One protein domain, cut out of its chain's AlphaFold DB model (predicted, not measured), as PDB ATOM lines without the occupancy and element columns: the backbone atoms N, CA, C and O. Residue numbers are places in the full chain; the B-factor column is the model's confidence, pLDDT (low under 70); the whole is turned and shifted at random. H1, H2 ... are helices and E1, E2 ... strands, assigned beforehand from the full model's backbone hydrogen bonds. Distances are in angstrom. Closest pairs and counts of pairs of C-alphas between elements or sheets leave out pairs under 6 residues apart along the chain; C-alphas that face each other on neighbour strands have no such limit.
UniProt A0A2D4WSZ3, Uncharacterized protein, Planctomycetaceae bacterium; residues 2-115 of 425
ATOM      1  N   THR A   2     402.181 398.673 663.265       55.97
ATOM      2  CA  THR A   2     400.719 398.425 663.298       55.97
ATOM      3  C   THR A   2     399.869 399.685 663.499       55.97
ATOM      4  O   THR A   2     398.807 399.800 662.891       55.97
ATOM      5  N   ASP A   3     400.343 400.646 664.293       50.69
ATOM      6  CA  ASP A   3     399.576 401.855 664.634       50.69
ATOM      7  C   ASP A   3     399.478 402.852 663.472       50.69
ATOM      8  O   ASP A   3     398.441 403.484 663.280       50.69
ATOM      9  N   GLU A   4     400.514 402.939 662.634       56.75
ATOM     10  CA  GLU A   4     400.480 403.754 661.415       56.75
ATOM     11  C   GLU A   4     399.512 403.171 660.384       56.75
ATOM     12  O   GLU A   4     398.704 403.908 659.825       56.75
ATOM     13  N   ILE A   5     399.516 401.846 660.192       65.44
ATOM     14  CA  ILE A   5     398.581 401.161 659.284       65.44
ATOM     15  C   ILE A   5     397.126 401.404 659.722       65.44
ATOM     16  O   ILE A   5     396.264 401.687 658.891       65.44
ATOM     17  N   LEU A   6     396.849 401.358 661.030       56.91
ATOM     18  CA  LEU A   6     395.519 401.639 661.583       56.91
ATOM     19  C   LEU A   6     395.120 403.115 661.443       56.91
ATOM     20  O   LEU A   6     393.971 403.401 661.101       56.91
ATOM     21  N   ARG A   7     396.057 404.050 661.643       60.44
ATOM     22  CA  ARG A   7     395.826 405.492 661.467       60.44
ATOM     23  C   ARG A   7     395.497 405.843 660.014       60.44
ATOM     24  O   ARG A   7     394.521 406.551 659.769       60.44
ATOM     25  N   TRP A   8     396.255 405.308 659.058       67.12
ATOM     26  CA  TRP A   8     395.974 405.470 657.628       67.12
ATOM     27  C   TRP A   8     394.656 404.799 657.222       67.12
ATOM     28  O   TRP A   8     393.893 405.372 656.445       67.12
ATOM     29  N   GLY A   9     394.332 403.644 657.815       70.00
ATOM     30  CA  GLY A   9     393.042 402.977 657.631       70.00
ATOM     31  C   GLY A   9     391.847 403.824 658.092       70.00
ATOM     32  O   GLY A   9     390.863 403.940 657.364       70.00
ATOM     33  N   MET A  10     391.937 404.470 659.260       64.62
ATOM     34  CA  MET A  10     390.877 405.356 659.769       64.62
ATOM     35  C   MET A  10     390.720 406.629 658.942       64.62
ATOM     36  O   MET A  10     389.594 407.016 658.640       64.62
ATOM     37  N   LEU A  11     391.827 407.256 658.536       67.81
ATOM     38  CA  LEU A  11     391.789 408.420 657.645       67.81
ATOM     39  C   LEU A  11     391.160 408.064 656.292       67.81
ATOM     40  O   LEU A  11     390.329 408.817 655.787       67.81
ATOM     41  N   GLY A  12     391.484 406.886 655.747       75.31
ATOM     42  CA  GLY A  12     390.861 406.364 654.531       75.31
ATOM     43  C   GLY A  12     389.353 406.143 654.681       75.31
ATOM     44  O   GLY A  12     388.582 406.543 653.810       75.31
ATOM     45  N   LEU A  13     388.910 405.568 655.805       72.19
ATOM     46  CA  LEU A  13     387.487 405.344 656.088       72.19
ATOM     47  C   LEU A  13     386.713 406.651 656.315       72.19
ATOM     48  O   LEU A  13     385.609 406.803 655.787       72.19
ATOM     49  N   MET A  14     387.285 407.614 657.046       69.56
ATOM     50  CA  MET A  14     386.685 408.940 657.229       69.56
ATOM     51  C   MET A  14     386.600 409.702 655.903       69.56
ATOM     52  O   MET A  14     385.554 410.278 655.602       69.56
ATOM     53  N   GLY A  15     387.648 409.647 655.075       72.38
ATOM     54  CA  GLY A  15     387.636 410.212 653.726       72.38
ATOM     55  C   GLY A  15     386.540 409.594 652.855       72.38
ATOM     56  O   GLY A  15     385.744 410.315 652.258       72.38
ATOM     57  N   ALA A  16     386.418 408.262 652.854       75.50
ATOM     58  CA  ALA A  16     385.366 407.554 652.124       75.50
ATOM     59  C   ALA A  16     383.953 407.911 652.621       75.50
ATOM     60  O   ALA A  16     383.031 408.055 651.816       75.50
ATOM     61  N   MET A  17     383.778 408.096 653.932       73.69
ATOM     62  CA  MET A  17     382.514 408.517 654.540       73.69
ATOM     63  C   MET A  17     382.121 409.937 654.118       73.69
ATOM     64  O   MET A  17     380.976 410.156 653.720       73.69
ATOM     65  N   VAL A  18     383.057 410.889 654.175       71.88
ATOM     66  CA  VAL A  18     382.825 412.283 653.766       71.88
ATOM     67  C   VAL A  18     382.497 412.351 652.279       71.88
ATOM     68  O   VAL A  18     381.512 412.985 651.908       71.88
ATOM     69  N   VAL A  19     383.239 411.632 651.432       77.81
ATOM     70  CA  VAL A  19     382.952 411.551 649.994       77.81
ATOM     71  C   VAL A  19     381.570 410.943 649.748       77.81
ATOM     72  O   VAL A  19     380.784 411.531 649.016       77.81
ATOM     73  N   ALA A  20     381.211 409.826 650.389       74.00
ATOM     74  CA  ALA A  20     379.887 409.218 650.232       74.00
ATOM     75  C   ALA A  20     378.746 410.137 650.713       74.00
ATOM     76  O   ALA A  20     377.695 410.205 650.070       74.00
ATOM     77  N   GLY A  21     378.949 410.866 651.815       70.31
ATOM     78  CA  GLY A  21     377.996 411.847 652.339       70.31
ATOM     79  C   GLY A  21     377.820 413.050 651.412       70.31
ATOM     80  O   GLY A  21     376.691 413.400 651.074       70.31
ATOM     81  N   LEU A  22     378.923 413.631 650.931       73.00
ATOM     82  CA  LEU A  22     378.908 414.737 649.971       73.00
ATOM     83  C   LEU A  22     378.270 414.317 648.649       73.00
ATOM     84  O   LEU A  22     377.405 415.021 648.144       73.00
ATOM     85  N   VAL A  23     378.608 413.136 648.131       73.00
ATOM     86  CA  VAL A  23     377.972 412.545 646.945       73.00
ATOM     87  C   VAL A  23     376.462 412.387 647.170       73.00
ATOM     88  O   VAL A  23     375.673 412.749 646.305       73.00
ATOM     89  N   SER A  24     376.024 411.953 648.355       68.06
ATOM     90  CA  SER A  24     374.594 411.856 648.684       68.06
ATOM     91  C   SER A  24     373.863 413.205 648.744       68.06
ATOM     92  O   SER A  24     372.640 413.214 648.589       68.06
ATOM     93  N   LEU A  25     374.567 414.306 649.023       66.94
ATOM     94  CA  LEU A  25     373.996 415.651 649.166       66.94
ATOM     95  C   LEU A  25     374.056 416.464 647.863       66.94
ATOM     96  O   LEU A  25     373.119 417.199 647.569       66.94
ATOM     97  N   TYR A  26     375.137 416.324 647.091       68.06
ATOM     98  CA  TYR A  26     375.427 417.136 645.903       68.06
ATOM     99  C   TYR A  26     375.020 416.491 644.580       68.06
ATOM    100  O   TYR A  26     374.990 417.172 643.556       68.06
ATOM    101  N   LEU A  27     374.695 415.196 644.562       63.44
ATOM    102  CA  LEU A  27     374.156 414.590 643.351       63.44
ATOM    103  C   LEU A  27     372.748 415.143 643.078       63.44
ATOM    104  O   LEU A  27     371.858 414.987 643.923       63.44
ATOM    105  N   PRO A  28     372.514 415.761 641.907       54.53
ATOM    106  CA  PRO A  28     371.224 416.349 641.591       54.53
ATOM    107  C   PRO A  28     370.151 415.258 641.597       54.53
ATOM    108  O   PRO A  28     370.249 414.260 640.878       54.53
ATOM    109  N   ARG A  29     369.097 415.459 642.398       56.84
ATOM    110  CA  ARG A  29     367.841 414.707 642.275       56.84
ATOM    111  C   ARG A  29     367.188 415.122 640.958       56.84
ATOM    112  O   ARG A  29     366.348 416.016 640.937       56.84
ATOM    113  N   THR A  30     367.625 414.536 639.848       54.28
ATOM    114  CA  THR A  30     367.049 414.811 638.530       54.28
ATOM    115  C   THR A  30     365.583 414.379 638.535       54.28
ATOM    116  O   THR A  30     365.231 413.231 638.802       54.28
ATOM    117  N   GLN A  31     364.706 415.360 638.349       58.59
ATOM    118  CA  GLN A  31     363.381 415.368 638.965       58.59
ATOM    119  C   GLN A  31     362.266 414.709 638.143       58.59
ATOM    120  O   GLN A  31     361.097 414.929 638.435       58.59
ATOM    121  N   THR A  32     362.567 413.905 637.126       58.91
ATOM    122  CA  THR A  32     361.521 413.505 636.162       58.91
ATOM    123  C   THR A  32     361.263 412.014 636.061       58.91
ATOM    124  O   THR A  32     360.308 411.638 635.391       58.91
ATOM    125  N   ASN A  33     362.076 411.167 636.701       69.75
ATOM    126  CA  ASN A  33     361.970 409.724 636.502       69.75
ATOM    127  C   ASN A  33     361.569 408.996 637.789       69.75
ATOM    128  O   ASN A  33     362.277 409.055 638.790       69.75
ATOM    129  N   TRP A  34     360.454 408.280 637.776       78.69
ATOM    130  CA  TRP A  34     359.915 407.534 638.910       78.69
ATOM    131  C   TRP A  34     360.312 406.063 638.822       78.69
ATOM    132  O   TRP A  34     360.319 405.471 637.742       78.69
ATOM    133  N   ARG A  35     360.642 405.435 639.957       82.06
ATOM    134  CA  ARG A  35     361.009 404.010 640.001       82.06
ATOM    135  C   ARG A  35     360.261 403.230 641.073       82.06
ATOM    136  O   ARG A  35     359.907 403.751 642.131       82.06
ATOM    137  N   CYS A  36     360.058 401.945 640.798       83.06
ATOM    138  CA  CYS A  36     359.413 401.014 641.713       83.06
ATOM    139  C   CYS A  36     360.312 400.645 642.912       83.06
ATOM    140  O   CYS A  36     361.417 400.128 642.695       83.06
ATOM    141  N   PRO A  37     359.835 400.804 644.167       76.00
ATOM    142  CA  PRO A  37     360.555 400.376 645.370       76.00
ATOM    143  C   PRO A  37     360.559 398.851 645.582       76.00
ATOM    144  O   PRO A  37     361.333 398.357 646.399       76.00
ATOM    145  N   GLY A  38     359.726 398.101 644.851       77.69
ATOM    146  CA  GLY A  38     359.474 396.674 645.064       77.69
ATOM    147  C   GLY A  38     358.483 396.398 646.204       77.69
ATOM    148  O   GLY A  38     357.998 397.320 646.856       77.69
ATOM    149  N   ALA A  39     358.180 395.118 646.434       74.81
ATOM    150  CA  ALA A  39     357.255 394.685 647.482       74.81
ATOM    151  C   ALA A  39     357.754 395.061 648.900       74.81
ATOM    152  O   ALA A  39     358.967 395.015 649.149       74.81
ATOM    153  N   PRO A  40     356.848 395.406 649.842       65.50
ATOM    154  CA  PRO A  40     357.210 395.750 651.216       65.50
ATOM    155  C   PRO A  40     357.922 394.583 651.914       65.50
ATOM    156  O   PRO A  40     357.542 393.421 651.784       65.50
ATOM    157  N   LEU A  41     358.988 394.899 652.649       63.94
ATOM    158  CA  LEU A  41     359.813 393.903 653.331       63.94
ATOM    159  C   LEU A  41     359.255 393.598 654.729       63.94
ATOM    160  O   LEU A  41     358.995 394.513 655.504       63.94
ATOM    161  N   GLY A  42     359.131 392.311 655.063       64.44
ATOM    162  CA  GLY A  42     358.832 391.849 656.423       64.44
ATOM    163  C   GLY A  42     360.034 391.950 657.377       64.44
ATOM    164  O   GLY A  42     361.180 392.113 656.954       64.44
ATOM    165  N   TRP A  43     359.775 391.778 658.677       60.56
ATOM    166  CA  TRP A  43     360.697 392.016 659.804       60.56
ATOM    167  C   TRP A  43     362.011 391.203 659.776       60.56
ATOM    168  O   TRP A  43     362.978 391.542 660.454       60.56
ATOM    169  N   ARG A  44     362.114 390.161 658.939       55.38
ATOM    170  CA  ARG A  44     363.280 389.258 658.839       55.38
ATOM    171  C   ARG A  44     364.563 389.882 658.243       55.38
ATOM    172  O   ARG A  44     365.517 389.152 657.988       55.38
ATOM    173  N   LYS A  45     364.637 391.203 658.024       54.31
ATOM    174  CA  LYS A  45     365.809 391.890 657.425       54.31
ATOM    175  C   LYS A  45     366.499 392.955 658.290       54.31
ATOM    176  O   LYS A  45     367.286 393.739 657.766       54.31
ATOM    177  N   LEU A  46     366.333 392.904 659.613       56.25
ATOM    178  CA  LEU A  46     367.264 393.577 660.539       56.25
ATOM    179  C   LEU A  46     368.695 392.992 660.487       56.25
ATOM    180  O   LEU A  46     369.622 393.593 661.017       56.25
ATOM    181  N   ARG A  47     368.910 391.852 659.809       58.03
ATOM    182  CA  ARG A  47     370.252 391.318 659.527       58.03
ATOM    183  C   ARG A  47     370.937 392.094 658.387       58.03
ATOM    184  O   ARG A  47     370.288 392.339 657.360       58.03
ATOM    185  N   PRO A  48     372.238 392.421 658.511       58.00
ATOM    186  CA  PRO A  48     372.990 393.088 657.453       58.00
ATOM    187  C   PRO A  48     372.968 392.223 656.186       58.00
ATOM    188  O   PRO A  48     373.442 391.092 656.162       58.00
ATOM    189  N   SER A  49     372.349 392.736 655.124       66.69
ATOM    190  CA  SER A  49     372.220 392.059 653.827       66.69
ATOM    191  C   SER A  49     372.482 393.053 652.699       66.69
ATOM    192  O   SER A  49     372.503 394.261 652.936       66.69
ATOM    193  N   ARG A  50     372.624 392.579 651.448       64.12
ATOM    194  CA  ARG A  50     372.783 393.442 650.251       64.12
ATOM    195  C   ARG A  50     371.766 394.601 650.200       64.12
ATOM    196  O   ARG A  50     372.066 395.658 649.664       64.12
ATOM    197  N   ASN A  51     370.597 394.447 650.818       64.50
ATOM    198  CA  ASN A  51     369.548 395.464 650.904       64.50
ATOM    199  C   ASN A  51     369.897 396.710 651.741       64.50
ATOM    200  O   ASN A  51     369.209 397.719 651.617       64.50
ATOM    201  N   TRP A  52     370.912 396.647 652.608       66.62
ATOM    202  CA  TRP A  52     371.390 397.818 653.354       66.62
ATOM    203  C   TRP A  52     372.110 398.804 652.435       66.62
ATOM    204  O   TRP A  52     371.975 400.011 652.595       66.62
ATOM    205  N   PHE A  53     372.822 398.285 651.433       68.00
ATOM    206  CA  PHE A  53     373.636 399.081 650.518       68.00
ATOM    207  C   PHE A  53     372.938 399.352 649.185       68.00
ATOM    208  O   PHE A  53     373.215 400.364 648.549       68.00
ATOM    209  N   PHE A  54     371.996 398.493 648.785       71.31
ATOM    210  CA  PHE A  54     371.269 398.603 647.525       71.31
ATOM    211  C   PHE A  54     369.762 398.715 647.748       71.31
ATOM    212  O   PHE A  54     369.163 397.900 648.454       71.31
ATOM    213  N   HIS A  55     369.114 399.642 647.045       67.00
ATOM    214  CA  HIS A  55     367.675 399.548 646.821       67.00
ATOM    215  C   HIS A  55     367.386 398.279 645.984       67.00
ATOM    216  O   HIS A  55     367.803 398.152 644.832       67.00
ATOM    217  N   THR A  56     366.730 397.281 646.577       61.62
ATOM    218  CA  THR A  56     366.266 396.052 645.892       61.62
ATOM    219  C   THR A  56     364.840 396.225 645.360       61.62
ATOM    220  O   THR A  56     364.127 397.029 645.935       61.62
ATOM    221  N   ARG A  57     364.272 395.502 644.379       65.06
ATOM    222  CA  ARG A  57     364.747 394.546 643.345       65.06
ATOM    223  C   ARG A  57     364.125 394.887 641.962       65.06
ATOM    224  O   ARG A  57     364.848 394.717 640.995       65.06
ATOM    225  N   CYS A  58     362.874 395.399 641.880       77.12
ATOM    226  CA  CYS A  58     362.229 395.826 640.609       77.12
ATOM    227  C   CYS A  58     363.003 397.031 640.028       77.12
ATOM    228  O   CYS A  58     363.594 396.904 638.967       77.12
ATOM    229  N   TRP A  59     363.088 398.181 640.725       78.06
ATOM    230  CA  TRP A  59     363.758 399.416 640.230       78.06
ATOM    231  C   TRP A  59     363.332 399.843 638.805       78.06
ATOM    232  O   TRP A  59     363.973 400.694 638.174       78.06
ATOM    233  N   HIS A  60     362.238 399.248 638.320       82.12
ATOM    234  CA  HIS A  60     361.651 399.466 637.017       82.12
ATOM    235  C   HIS A  60     361.111 400.884 636.975       82.12
ATOM    236  O   HIS A  60     360.600 401.403 637.977       82.12
ATOM    237  N   ARG A  61     361.280 401.512 635.820       83.31
ATOM    238  CA  ARG A  61     360.844 402.879 635.580       83.31
ATOM    239  C   ARG A  61     359.319 402.888 635.498       83.31
ATOM    240  O   ARG A  61     358.742 402.064 634.807       83.31
ATOM    241  N   LEU A  62     358.677 403.767 636.256       81.12
ATOM    242  CA  LEU A  62     357.217 403.884 636.316       81.12
ATOM    243  C   LEU A  62     356.690 405.028 635.442       81.12
ATOM    244  O   LEU A  62     355.489 405.283 635.422       81.12
ATOM    245  N   ASP A  63     357.587 405.730 634.753       78.56
ATOM    246  CA  ASP A  63     357.242 406.847 633.881       78.56
ATOM    247  C   ASP A  63     356.430 406.357 632.683       78.56
ATOM    248  O   ASP A  63     356.794 405.373 632.043       78.56
ATOM    249  N   GLY A  64     355.336 407.055 632.382       78.19
ATOM    250  CA  GLY A  64     354.448 406.723 631.265       78.19
ATOM    251  C   GLY A  64     353.435 405.608 631.548       78.19
ATOM    252  O   GLY A  64     352.614 405.323 630.681       78.19
ATOM    253  N   LEU A  65     353.439 404.998 632.739       82.44
ATOM    254  CA  LEU A  65     352.396 404.048 633.137       82.44
ATOM    255  C   LEU A  65     351.135 404.792 633.596       82.44
ATOM    256  O   LEU A  65     351.219 405.732 634.390       82.44
ATOM    257  N   GLN A  66     349.965 404.351 633.124       80.00
ATOM    258  CA  GLN A  66     348.680 404.889 633.575       80.00
ATOM    259  C   GLN A  66     348.442 404.541 635.049       80.00
ATOM    260  O   GLN A  66     348.656 403.404 635.479       80.00
ATOM    261  N   ALA A  67     348.028 405.543 635.825       81.25
ATOM    262  CA  ALA A  67     347.563 405.337 637.188       81.25
ATOM    263  C   ALA A  67     346.107 404.853 637.165       81.25
ATOM    264  O   ALA A  67     345.337 405.262 636.298       81.25
ATOM    265  N   ASP A  68     345.752 403.987 638.110       83.06
ATOM    266  CA  ASP A  68     344.365 403.582 638.332       83.06
ATOM    267  C   ASP A  68     343.532 404.713 638.975       83.06
ATOM    268  O   ASP A  68     344.060 405.774 639.325       83.06
ATOM    269  N   GLU A  69     342.221 404.490 639.131       81.12
ATOM    270  CA  GLU A  69     341.273 405.456 639.720       81.12
ATOM    271  C   GLU A  69     341.652 405.888 641.151       81.12
ATOM    272  O   GLU A  69     341.288 406.973 641.595       81.12
ATOM    273  N   GLU A  70     342.459 405.087 641.856       82.81
ATOM    274  CA  GLU A  70     342.978 405.383 643.198       82.81
ATOM    275  C   GLU A  70     344.392 406.006 643.164       82.81
ATOM    276  O   GLU A  70     345.115 405.998 644.165       82.81
ATOM    277  N   LEU A  71     344.823 406.542 642.013       80.75
ATOM    278  CA  LEU A  71     346.136 407.170 641.789       80.75
ATOM    279  C   LEU A  71     347.339 406.241 642.048       80.75
ATOM    280  O   LEU A  71     348.463 406.701 642.314       80.75
ATOM    281  N   CYS A  72     347.139 404.929 641.946       84.56
ATOM    282  CA  CYS A  72     348.182 403.930 642.112       84.56
ATOM    283  C   CYS A  72     348.721 403.444 640.762       84.56
ATOM    284  O   CYS A  72     347.989 403.251 639.798       84.56
ATOM    285  N   VAL A  73     350.031 403.191 640.701       86.56
ATOM    286  CA  VAL A  73     350.695 402.575 639.539       86.56
ATOM    287  C   VAL A  73     351.142 401.167 639.921       86.56
ATOM    288  O   VAL A  73     351.759 400.973 640.973       86.56
ATOM    289  N   ARG A  74     350.857 400.167 639.083       86.12
ATOM    290  CA  ARG A  74     351.286 398.776 639.305       86.12
ATOM    291  C   ARG A  74     352.614 398.517 638.570       86.12
ATOM    292  O   ARG A  74     352.650 398.658 637.355       86.12
ATOM    293  N   CYS A  75     353.711 398.159 639.273       85.31
ATOM    294  CA  CYS A  75     354.986 397.793 638.595       85.31
ATOM    295  C   CYS A  75     354.728 396.538 637.738       85.31
ATOM    296  O   CYS A  75     354.337 395.520 638.313       85.31
ATOM    297  N   PRO A  76     354.979 396.567 636.415       83.50
ATOM    298  CA  PRO A  76     354.743 395.416 635.542       83.50
ATOM    299  C   PRO A  76     355.675 394.242 635.866       83.50
ATOM    300  O   PRO A  76     355.294 393.093 635.702       83.50
ATOM    301  N   GLU A  77     356.868 394.509 636.406       85.69
ATOM    302  CA  GLU A  77     357.821 393.444 636.741       85.69
ATOM    303  C   GLU A  77     357.566 392.738 638.074       85.69
ATOM    304  O   GLU A  77     357.901 391.568 638.220       85.69
ATOM    305  N   CYS A  78     357.025 393.424 639.082       82.75
ATOM    306  CA  CYS A  78     356.858 392.834 640.418       82.75
ATOM    307  C   CYS A  78     355.430 392.888 640.954       82.75
ATOM    308  O   CYS A  78     355.207 392.552 642.116       82.75
ATOM    309  N   GLY A  79     354.475 393.367 640.154       83.75
ATOM    310  CA  GLY A  79     353.051 393.432 640.489       83.75
ATOM    311  C   GLY A  79     352.693 394.351 641.663       83.75
ATOM    312  O   GLY A  79     351.517 394.445 642.022       83.75
ATOM    313  N   THR A  80     353.676 395.027 642.270       84.19
ATOM    314  CA  THR A  80     353.481 395.860 643.462       84.19
ATOM    315  C   THR A  80     352.711 397.124 643.097       84.19
ATOM    316  O   THR A  80     353.096 397.836 642.167       84.19
ATOM    317  N   ARG A  81     351.645 397.405 643.852       84.56
ATOM    318  CA  ARG A  81     350.824 398.614 643.736       84.56
ATOM    319  C   ARG A  81     351.477 399.763 644.509       84.56
ATOM    320  O   ARG A  81     351.787 399.614 645.690       84.56
ATOM    321  N   ILE A  82     351.745 400.877 643.833       82.12
ATOM    322  CA  ILE A  82     352.549 401.987 644.359       82.12
ATOM    323  C   ILE A  82     351.722 403.264 644.308       82.12
ATOM    324  O   ILE A  82     351.378 403.749 643.231       82.12
ATOM    325  N   THR A  83     351.443 403.823 645.480       82.19
ATOM    326  CA  THR A  83     350.810 405.136 645.628       82.19
ATOM    327  C   THR A  83     351.806 406.254 645.313       82.19
ATOM    328  O   THR A  83     353.019 406.075 645.447       82.19
ATOM    329  N   THR A  84     351.306 407.435 644.945       70.00
ATOM    330  CA  THR A  84     352.095 408.671 644.743       70.00
ATOM    331  C   THR A  84     353.098 408.951 645.865       70.00
ATOM    332  O   THR A  84     354.246 409.285 645.587       70.00
ATOM    333  N   GLN A  85     352.709 408.719 647.119       69.38
ATOM    334  CA  GLN A  85     353.545 408.949 648.304       69.38
ATOM    335  C   GLN A  85     354.668 407.914 648.507       69.38
ATOM    336  O   GLN A  85     355.627 408.183 649.225       69.38
ATOM    337  N   ARG A  86     354.574 406.724 647.895       66.00
ATOM    338  CA  ARG A  86     355.568 405.638 648.033       66.00
ATOM    339  C   ARG A  86     356.522 405.531 646.837       66.00
ATOM    340  O   ARG A  86     357.253 404.545 646.719       66.00
ATOM    341  N   ARG A  87     356.518 406.520 645.939       69.12
ATOM    342  CA  ARG A  87     357.390 406.557 644.757       69.12
ATOM    343  C   ARG A  87     358.828 406.879 645.161       69.12
ATOM    344  O   ARG A  87     359.068 407.749 645.990       69.12
ATOM    345  N   LEU A  88     359.791 406.204 644.537       66.12
ATOM    346  CA  LEU A  88     361.193 406.605 644.627       66.12
ATOM    347  C   LEU A  88     361.504 407.527 643.449       66.12
ATOM    348  O   LEU A  88     361.323 407.137 642.293       66.12
ATOM    349  N   SER A  89     361.963 408.743 643.743       62.34
ATOM    350  CA  SER A  89     362.562 409.628 642.741       62.34
ATOM    351  C   SER A  89     363.804 408.958 642.157       62.34
ATOM    352  O   SER A  89     364.552 408.308 642.896       62.34
ATOM    353  N   ALA A  90     364.053 409.114 640.858       61.56
ATOM    354  CA  ALA A  90     365.259 408.600 640.235       61.56
ATOM    355  C   ALA A  90     366.492 409.114 640.971       61.56
ATOM    356  O   ALA A  90     366.705 410.307 641.170       61.56
ATOM    357  N   GLY A  91     367.287 408.150 641.399       62.31
ATOM    358  CA  GLY A  91     368.560 408.344 642.050       62.31
ATOM    359  C   GLY A  91     369.412 407.110 641.813       62.31
ATOM    360  O   GLY A  91     369.075 406.225 641.019       62.31
ATOM    361  N   TYR A  92     370.527 407.038 642.516       62.44
ATOM    362  CA  TYR A  92     371.441 405.915 642.417       62.44
ATOM    363  C   TYR A  92     370.877 404.706 643.165       62.44
ATOM    364  O   TYR A  92     370.207 404.826 644.189       62.44
ATOM    365  N   ARG A  93     371.169 403.506 642.656       67.62
ATOM    366  CA  ARG A  93     370.750 402.245 643.289       67.62
ATOM    367  C   ARG A  93     371.403 402.042 644.665       67.62
ATOM    368  O   ARG A  93     370.903 401.245 645.459       67.62
ATOM    369  N   PHE A  94     372.498 402.757 644.933       68.81
ATOM    370  CA  PHE A  94     373.255 402.724 646.177       68.81
ATOM    371  C   PHE A  94     372.693 403.671 647.238       68.81
ATOM    372  O   PHE A  94     372.437 404.846 646.981       68.81
ATOM    373  N   ARG A  95     372.587 403.169 648.469       71.62
ATOM    374  CA  ARG A  95     372.275 403.964 649.659       71.62
ATOM    375  C   ARG A  95     373.564 404.521 650.250       71.62
ATOM    376  O   ARG A  95     374.088 403.977 651.219       71.62
ATOM    377  N   TYR A  96     374.081 405.600 649.666       69.25
ATOM    378  CA  TYR A  96     375.324 406.231 650.130       69.25
ATOM    379  C   TYR A  96     375.269 406.646 651.610       69.25
ATOM    380  O   TYR A  96     376.260 406.484 652.313       69.25
ATOM    381  N   GLY A  97     374.099 407.046 652.125       68.81
ATOM    382  CA  GLY A  97     373.909 407.297 653.560       68.81
ATOM    383  C   GLY A  97     374.119 406.055 654.439       68.81
ATOM    384  O   GLY A  97     374.768 406.132 655.475       68.81
ATOM    385  N   SER A  98     373.647 404.880 654.012       69.88
ATOM    386  CA  SER A  98     373.882 403.623 654.740       69.88
ATOM    387  C   SER A  98     375.347 403.184 654.666       69.88
ATOM    388  O   SER A  98     375.884 402.669 655.642       69.88
ATOM    389  N   LEU A  99     376.009 403.429 653.533       72.56
ATOM    390  CA  LEU A  99     377.442 403.192 653.360       72.56
ATOM    391  C   LEU A  99     378.273 404.089 654.297       72.56
ATOM    392  O   LEU A  99     379.175 403.598 654.970       72.56
ATOM    393  N   ALA A 100     377.909 405.371 654.406       70.00
ATOM    394  CA  ALA A 100     378.528 406.317 655.331       70.00
ATOM    395  C   ALA A 100     378.362 405.883 656.797       70.00
ATOM    396  O   ALA A 100     379.334 405.881 657.544       70.00
ATOM    397  N   VAL A 101     377.167 405.431 657.199       71.50
ATOM    398  CA  VAL A 101     376.923 404.911 658.559       71.50
ATOM    399  C   VAL A 101     377.763 403.666 658.848       71.50
ATOM    400  O   VAL A 101     378.344 403.550 659.924       71.50
ATOM    401  N   VAL A 102     377.875 402.737 657.896       74.69
ATOM    402  CA  VAL A 102     378.710 401.539 658.074       74.69
ATOM    403  C   VAL A 102     380.187 401.912 658.203       74.69
ATOM    404  O   VAL A 102     380.864 401.394 659.089       74.69
ATOM    405  N   PHE A 103     380.682 402.842 657.385       74.00
ATOM    406  CA  PHE A 103     382.056 403.329 657.511       74.00
ATOM    407  C   PHE A 103     382.308 404.082 658.816       74.00
ATOM    408  O   PHE A 103     383.385 403.921 659.390       74.00
ATOM    409  N   LEU A 104     381.330 404.828 659.333       71.56
ATOM    410  CA  LEU A 104     381.419 405.462 660.648       71.56
ATOM    411  C   LEU A 104     381.592 404.413 661.754       71.56
ATOM    412  O   LEU A 104     382.520 404.503 662.552       71.56
ATOM    413  N   VAL A 105     380.733 403.391 661.770       75.06
ATOM    414  CA  VAL A 105     380.782 402.319 662.778       75.06
ATOM    415  C   VAL A 105     382.098 401.546 662.698       75.06
ATOM    416  O   VAL A 105     382.715 401.281 663.729       75.06
ATOM    417  N   LEU A 106     382.566 401.224 661.487       74.69
ATOM    418  CA  LEU A 106     383.860 400.570 661.289       74.69
ATOM    419  C   LEU A 106     385.021 401.460 661.744       74.69
ATOM    420  O   LEU A 106     385.902 400.968 662.438       74.69
ATOM    421  N   SER A 107     384.996 402.759 661.438       70.12
ATOM    422  CA  SER A 107     386.028 403.709 661.881       70.12
ATOM    423  C   SER A 107     386.096 403.799 663.403       70.12
ATOM    424  O   SER A 107     387.186 403.745 663.968       70.12
ATOM    425  N   ILE A 108     384.942 403.871 664.075       71.38
ATOM    426  CA  ILE A 108     384.854 403.874 665.541       71.38
ATOM    427  C   ILE A 108     385.400 402.554 666.103       71.38
ATOM    428  O   ILE A 108     386.239 402.571 667.001       71.38
ATOM    429  N   GLY A 109     384.983 401.409 665.553       71.62
ATOM    430  CA  GLY A 109     385.447 400.093 665.996       71.62
ATOM    431  C   GLY A 109     386.955 399.889 665.811       71.62
ATOM    432  O   GLY A 109     387.634 399.399 666.715       71.62
ATOM    433  N   SER A 110     387.503 400.310 664.668       69.75
ATOM    434  CA  SER A 110     388.943 400.295 664.398       69.75
ATOM    435  C   SER A 110     389.701 401.248 665.323       69.75
ATOM    436  O   SER A 110     390.749 400.864 665.839       69.75
ATOM    437  N   GLY A 111     389.159 402.446 665.570       65.94
ATOM    438  CA  GLY A 111     389.659 403.443 666.525       65.94
ATOM    439  C   GLY A 111     389.842 402.880 667.919       65.94
ATOM    440  O   GLY A 111     390.942 402.894 668.473       65.94
ATOM    441  N   VAL A 112     388.765 402.306 668.445       66.19
ATOM    442  CA  VAL A 112     388.742 401.674 669.762       66.19
ATOM    443  C   VAL A 112     389.725 400.497 669.817       66.19
ATOM    444  O   VAL A 112     390.524 400.414 670.742       66.19
ATOM    445  N   SER A 113     389.742 399.624 668.806       66.31
ATOM    446  CA  SER A 113     390.638 398.455 668.762       66.31
ATOM    447  C   SER A 113     392.127 398.830 668.719       66.31
ATOM    448  O   SER A 113     392.930 398.269 669.467       66.31
ATOM    449  N   ALA A 114     392.503 399.804 667.882       64.25
ATOM    450  CA  ALA A 114     393.875 400.299 667.782       64.25
ATOM    451  C   ALA A 114     394.344 400.897 669.106       64.25
ATOM    452  O   ALA A 114     395.406 400.552 669.620       64.25
ATOM    453  N   ALA A 115     393.509 401.746 669.697       62.28
ATOM    454  CA  ALA A 115     393.859 402.413 670.929       62.28
ATOM    455  C   ALA A 115     393.921 401.423 672.111       62.28
ATOM    456  O   ALA A 115     394.720 401.619 673.030       62.28
TER     457      ALA A 115
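This is residues 2 to 115 of the 425 residues of an uncharacterized protein of Planctomycetaceae bacterium (UniProt A0A2D4WSZ3). What is the overall shape? A small, loop-rich head holds the hairpin E1-E2, and two long helices, H1 and H3, lie side by side as a stalk running away from it. The short helix H2 packs on residues 96 to 99 of H3, and residues 41 to 50, of which 50 belongs to H2, stick out. What is it built of? The 114 printed residues hold, in order, H1, H2, E1, E2 and H3, mostly helix, with under half of the residues in named elements and E1 - E2 an antiparallel sheet. The whole is loose, with a radius of gyration of the C-alphas of 18.7 A and spans of 63 by 33 by 19 A.

How do the strands pair? E1, residues 72 to 74, and E2, residues 81 to 83, form an antiparallel hairpin at 150 degrees; N 73 and O 82 are 2.9 A apart, within hydrogen-bond range. How do the helices stand? H1, residues 2 to 26, and H3, residues 96 to 115, touch, their closest C-alphas those of Met 17 and Ala 100, 4.6 A apart, at a shallow tilt of 18 degrees, opposite ways. H2, residues 50 to 53, touches H3, the closest C-alphas being those of Phe 53 and Ser 98, 6.2 A apart. In H1 and H3 every O i to N i+4 pair is within hydrogen-bond range; H2 is too short for one. What stays apart? H1 is apart from E1, E2 and H2.

Where does H1 run? It begins at C-alpha 2, (400.719, 398.425, 663.298), and measures 35.9 A. Where is H3? It measures 28.1 A and ends at C-alpha 115, (393.859, 402.413, 670.929). How long are the others? H2 measures 5.7 A, E1 6.6 A and E2 6.8 A.

How large is it? The C-alphas farthest apart are those of Thr 2 and Glu 69, 64.3 A. How is it linked? The printed part has no cut; the links H1 to H2, H2 to E1 and E2 to H3 are long. Where is confidence low? The mean pLDDT of the printed part is 70.7, and 56 residues are under 70, among them residues 40 to 53.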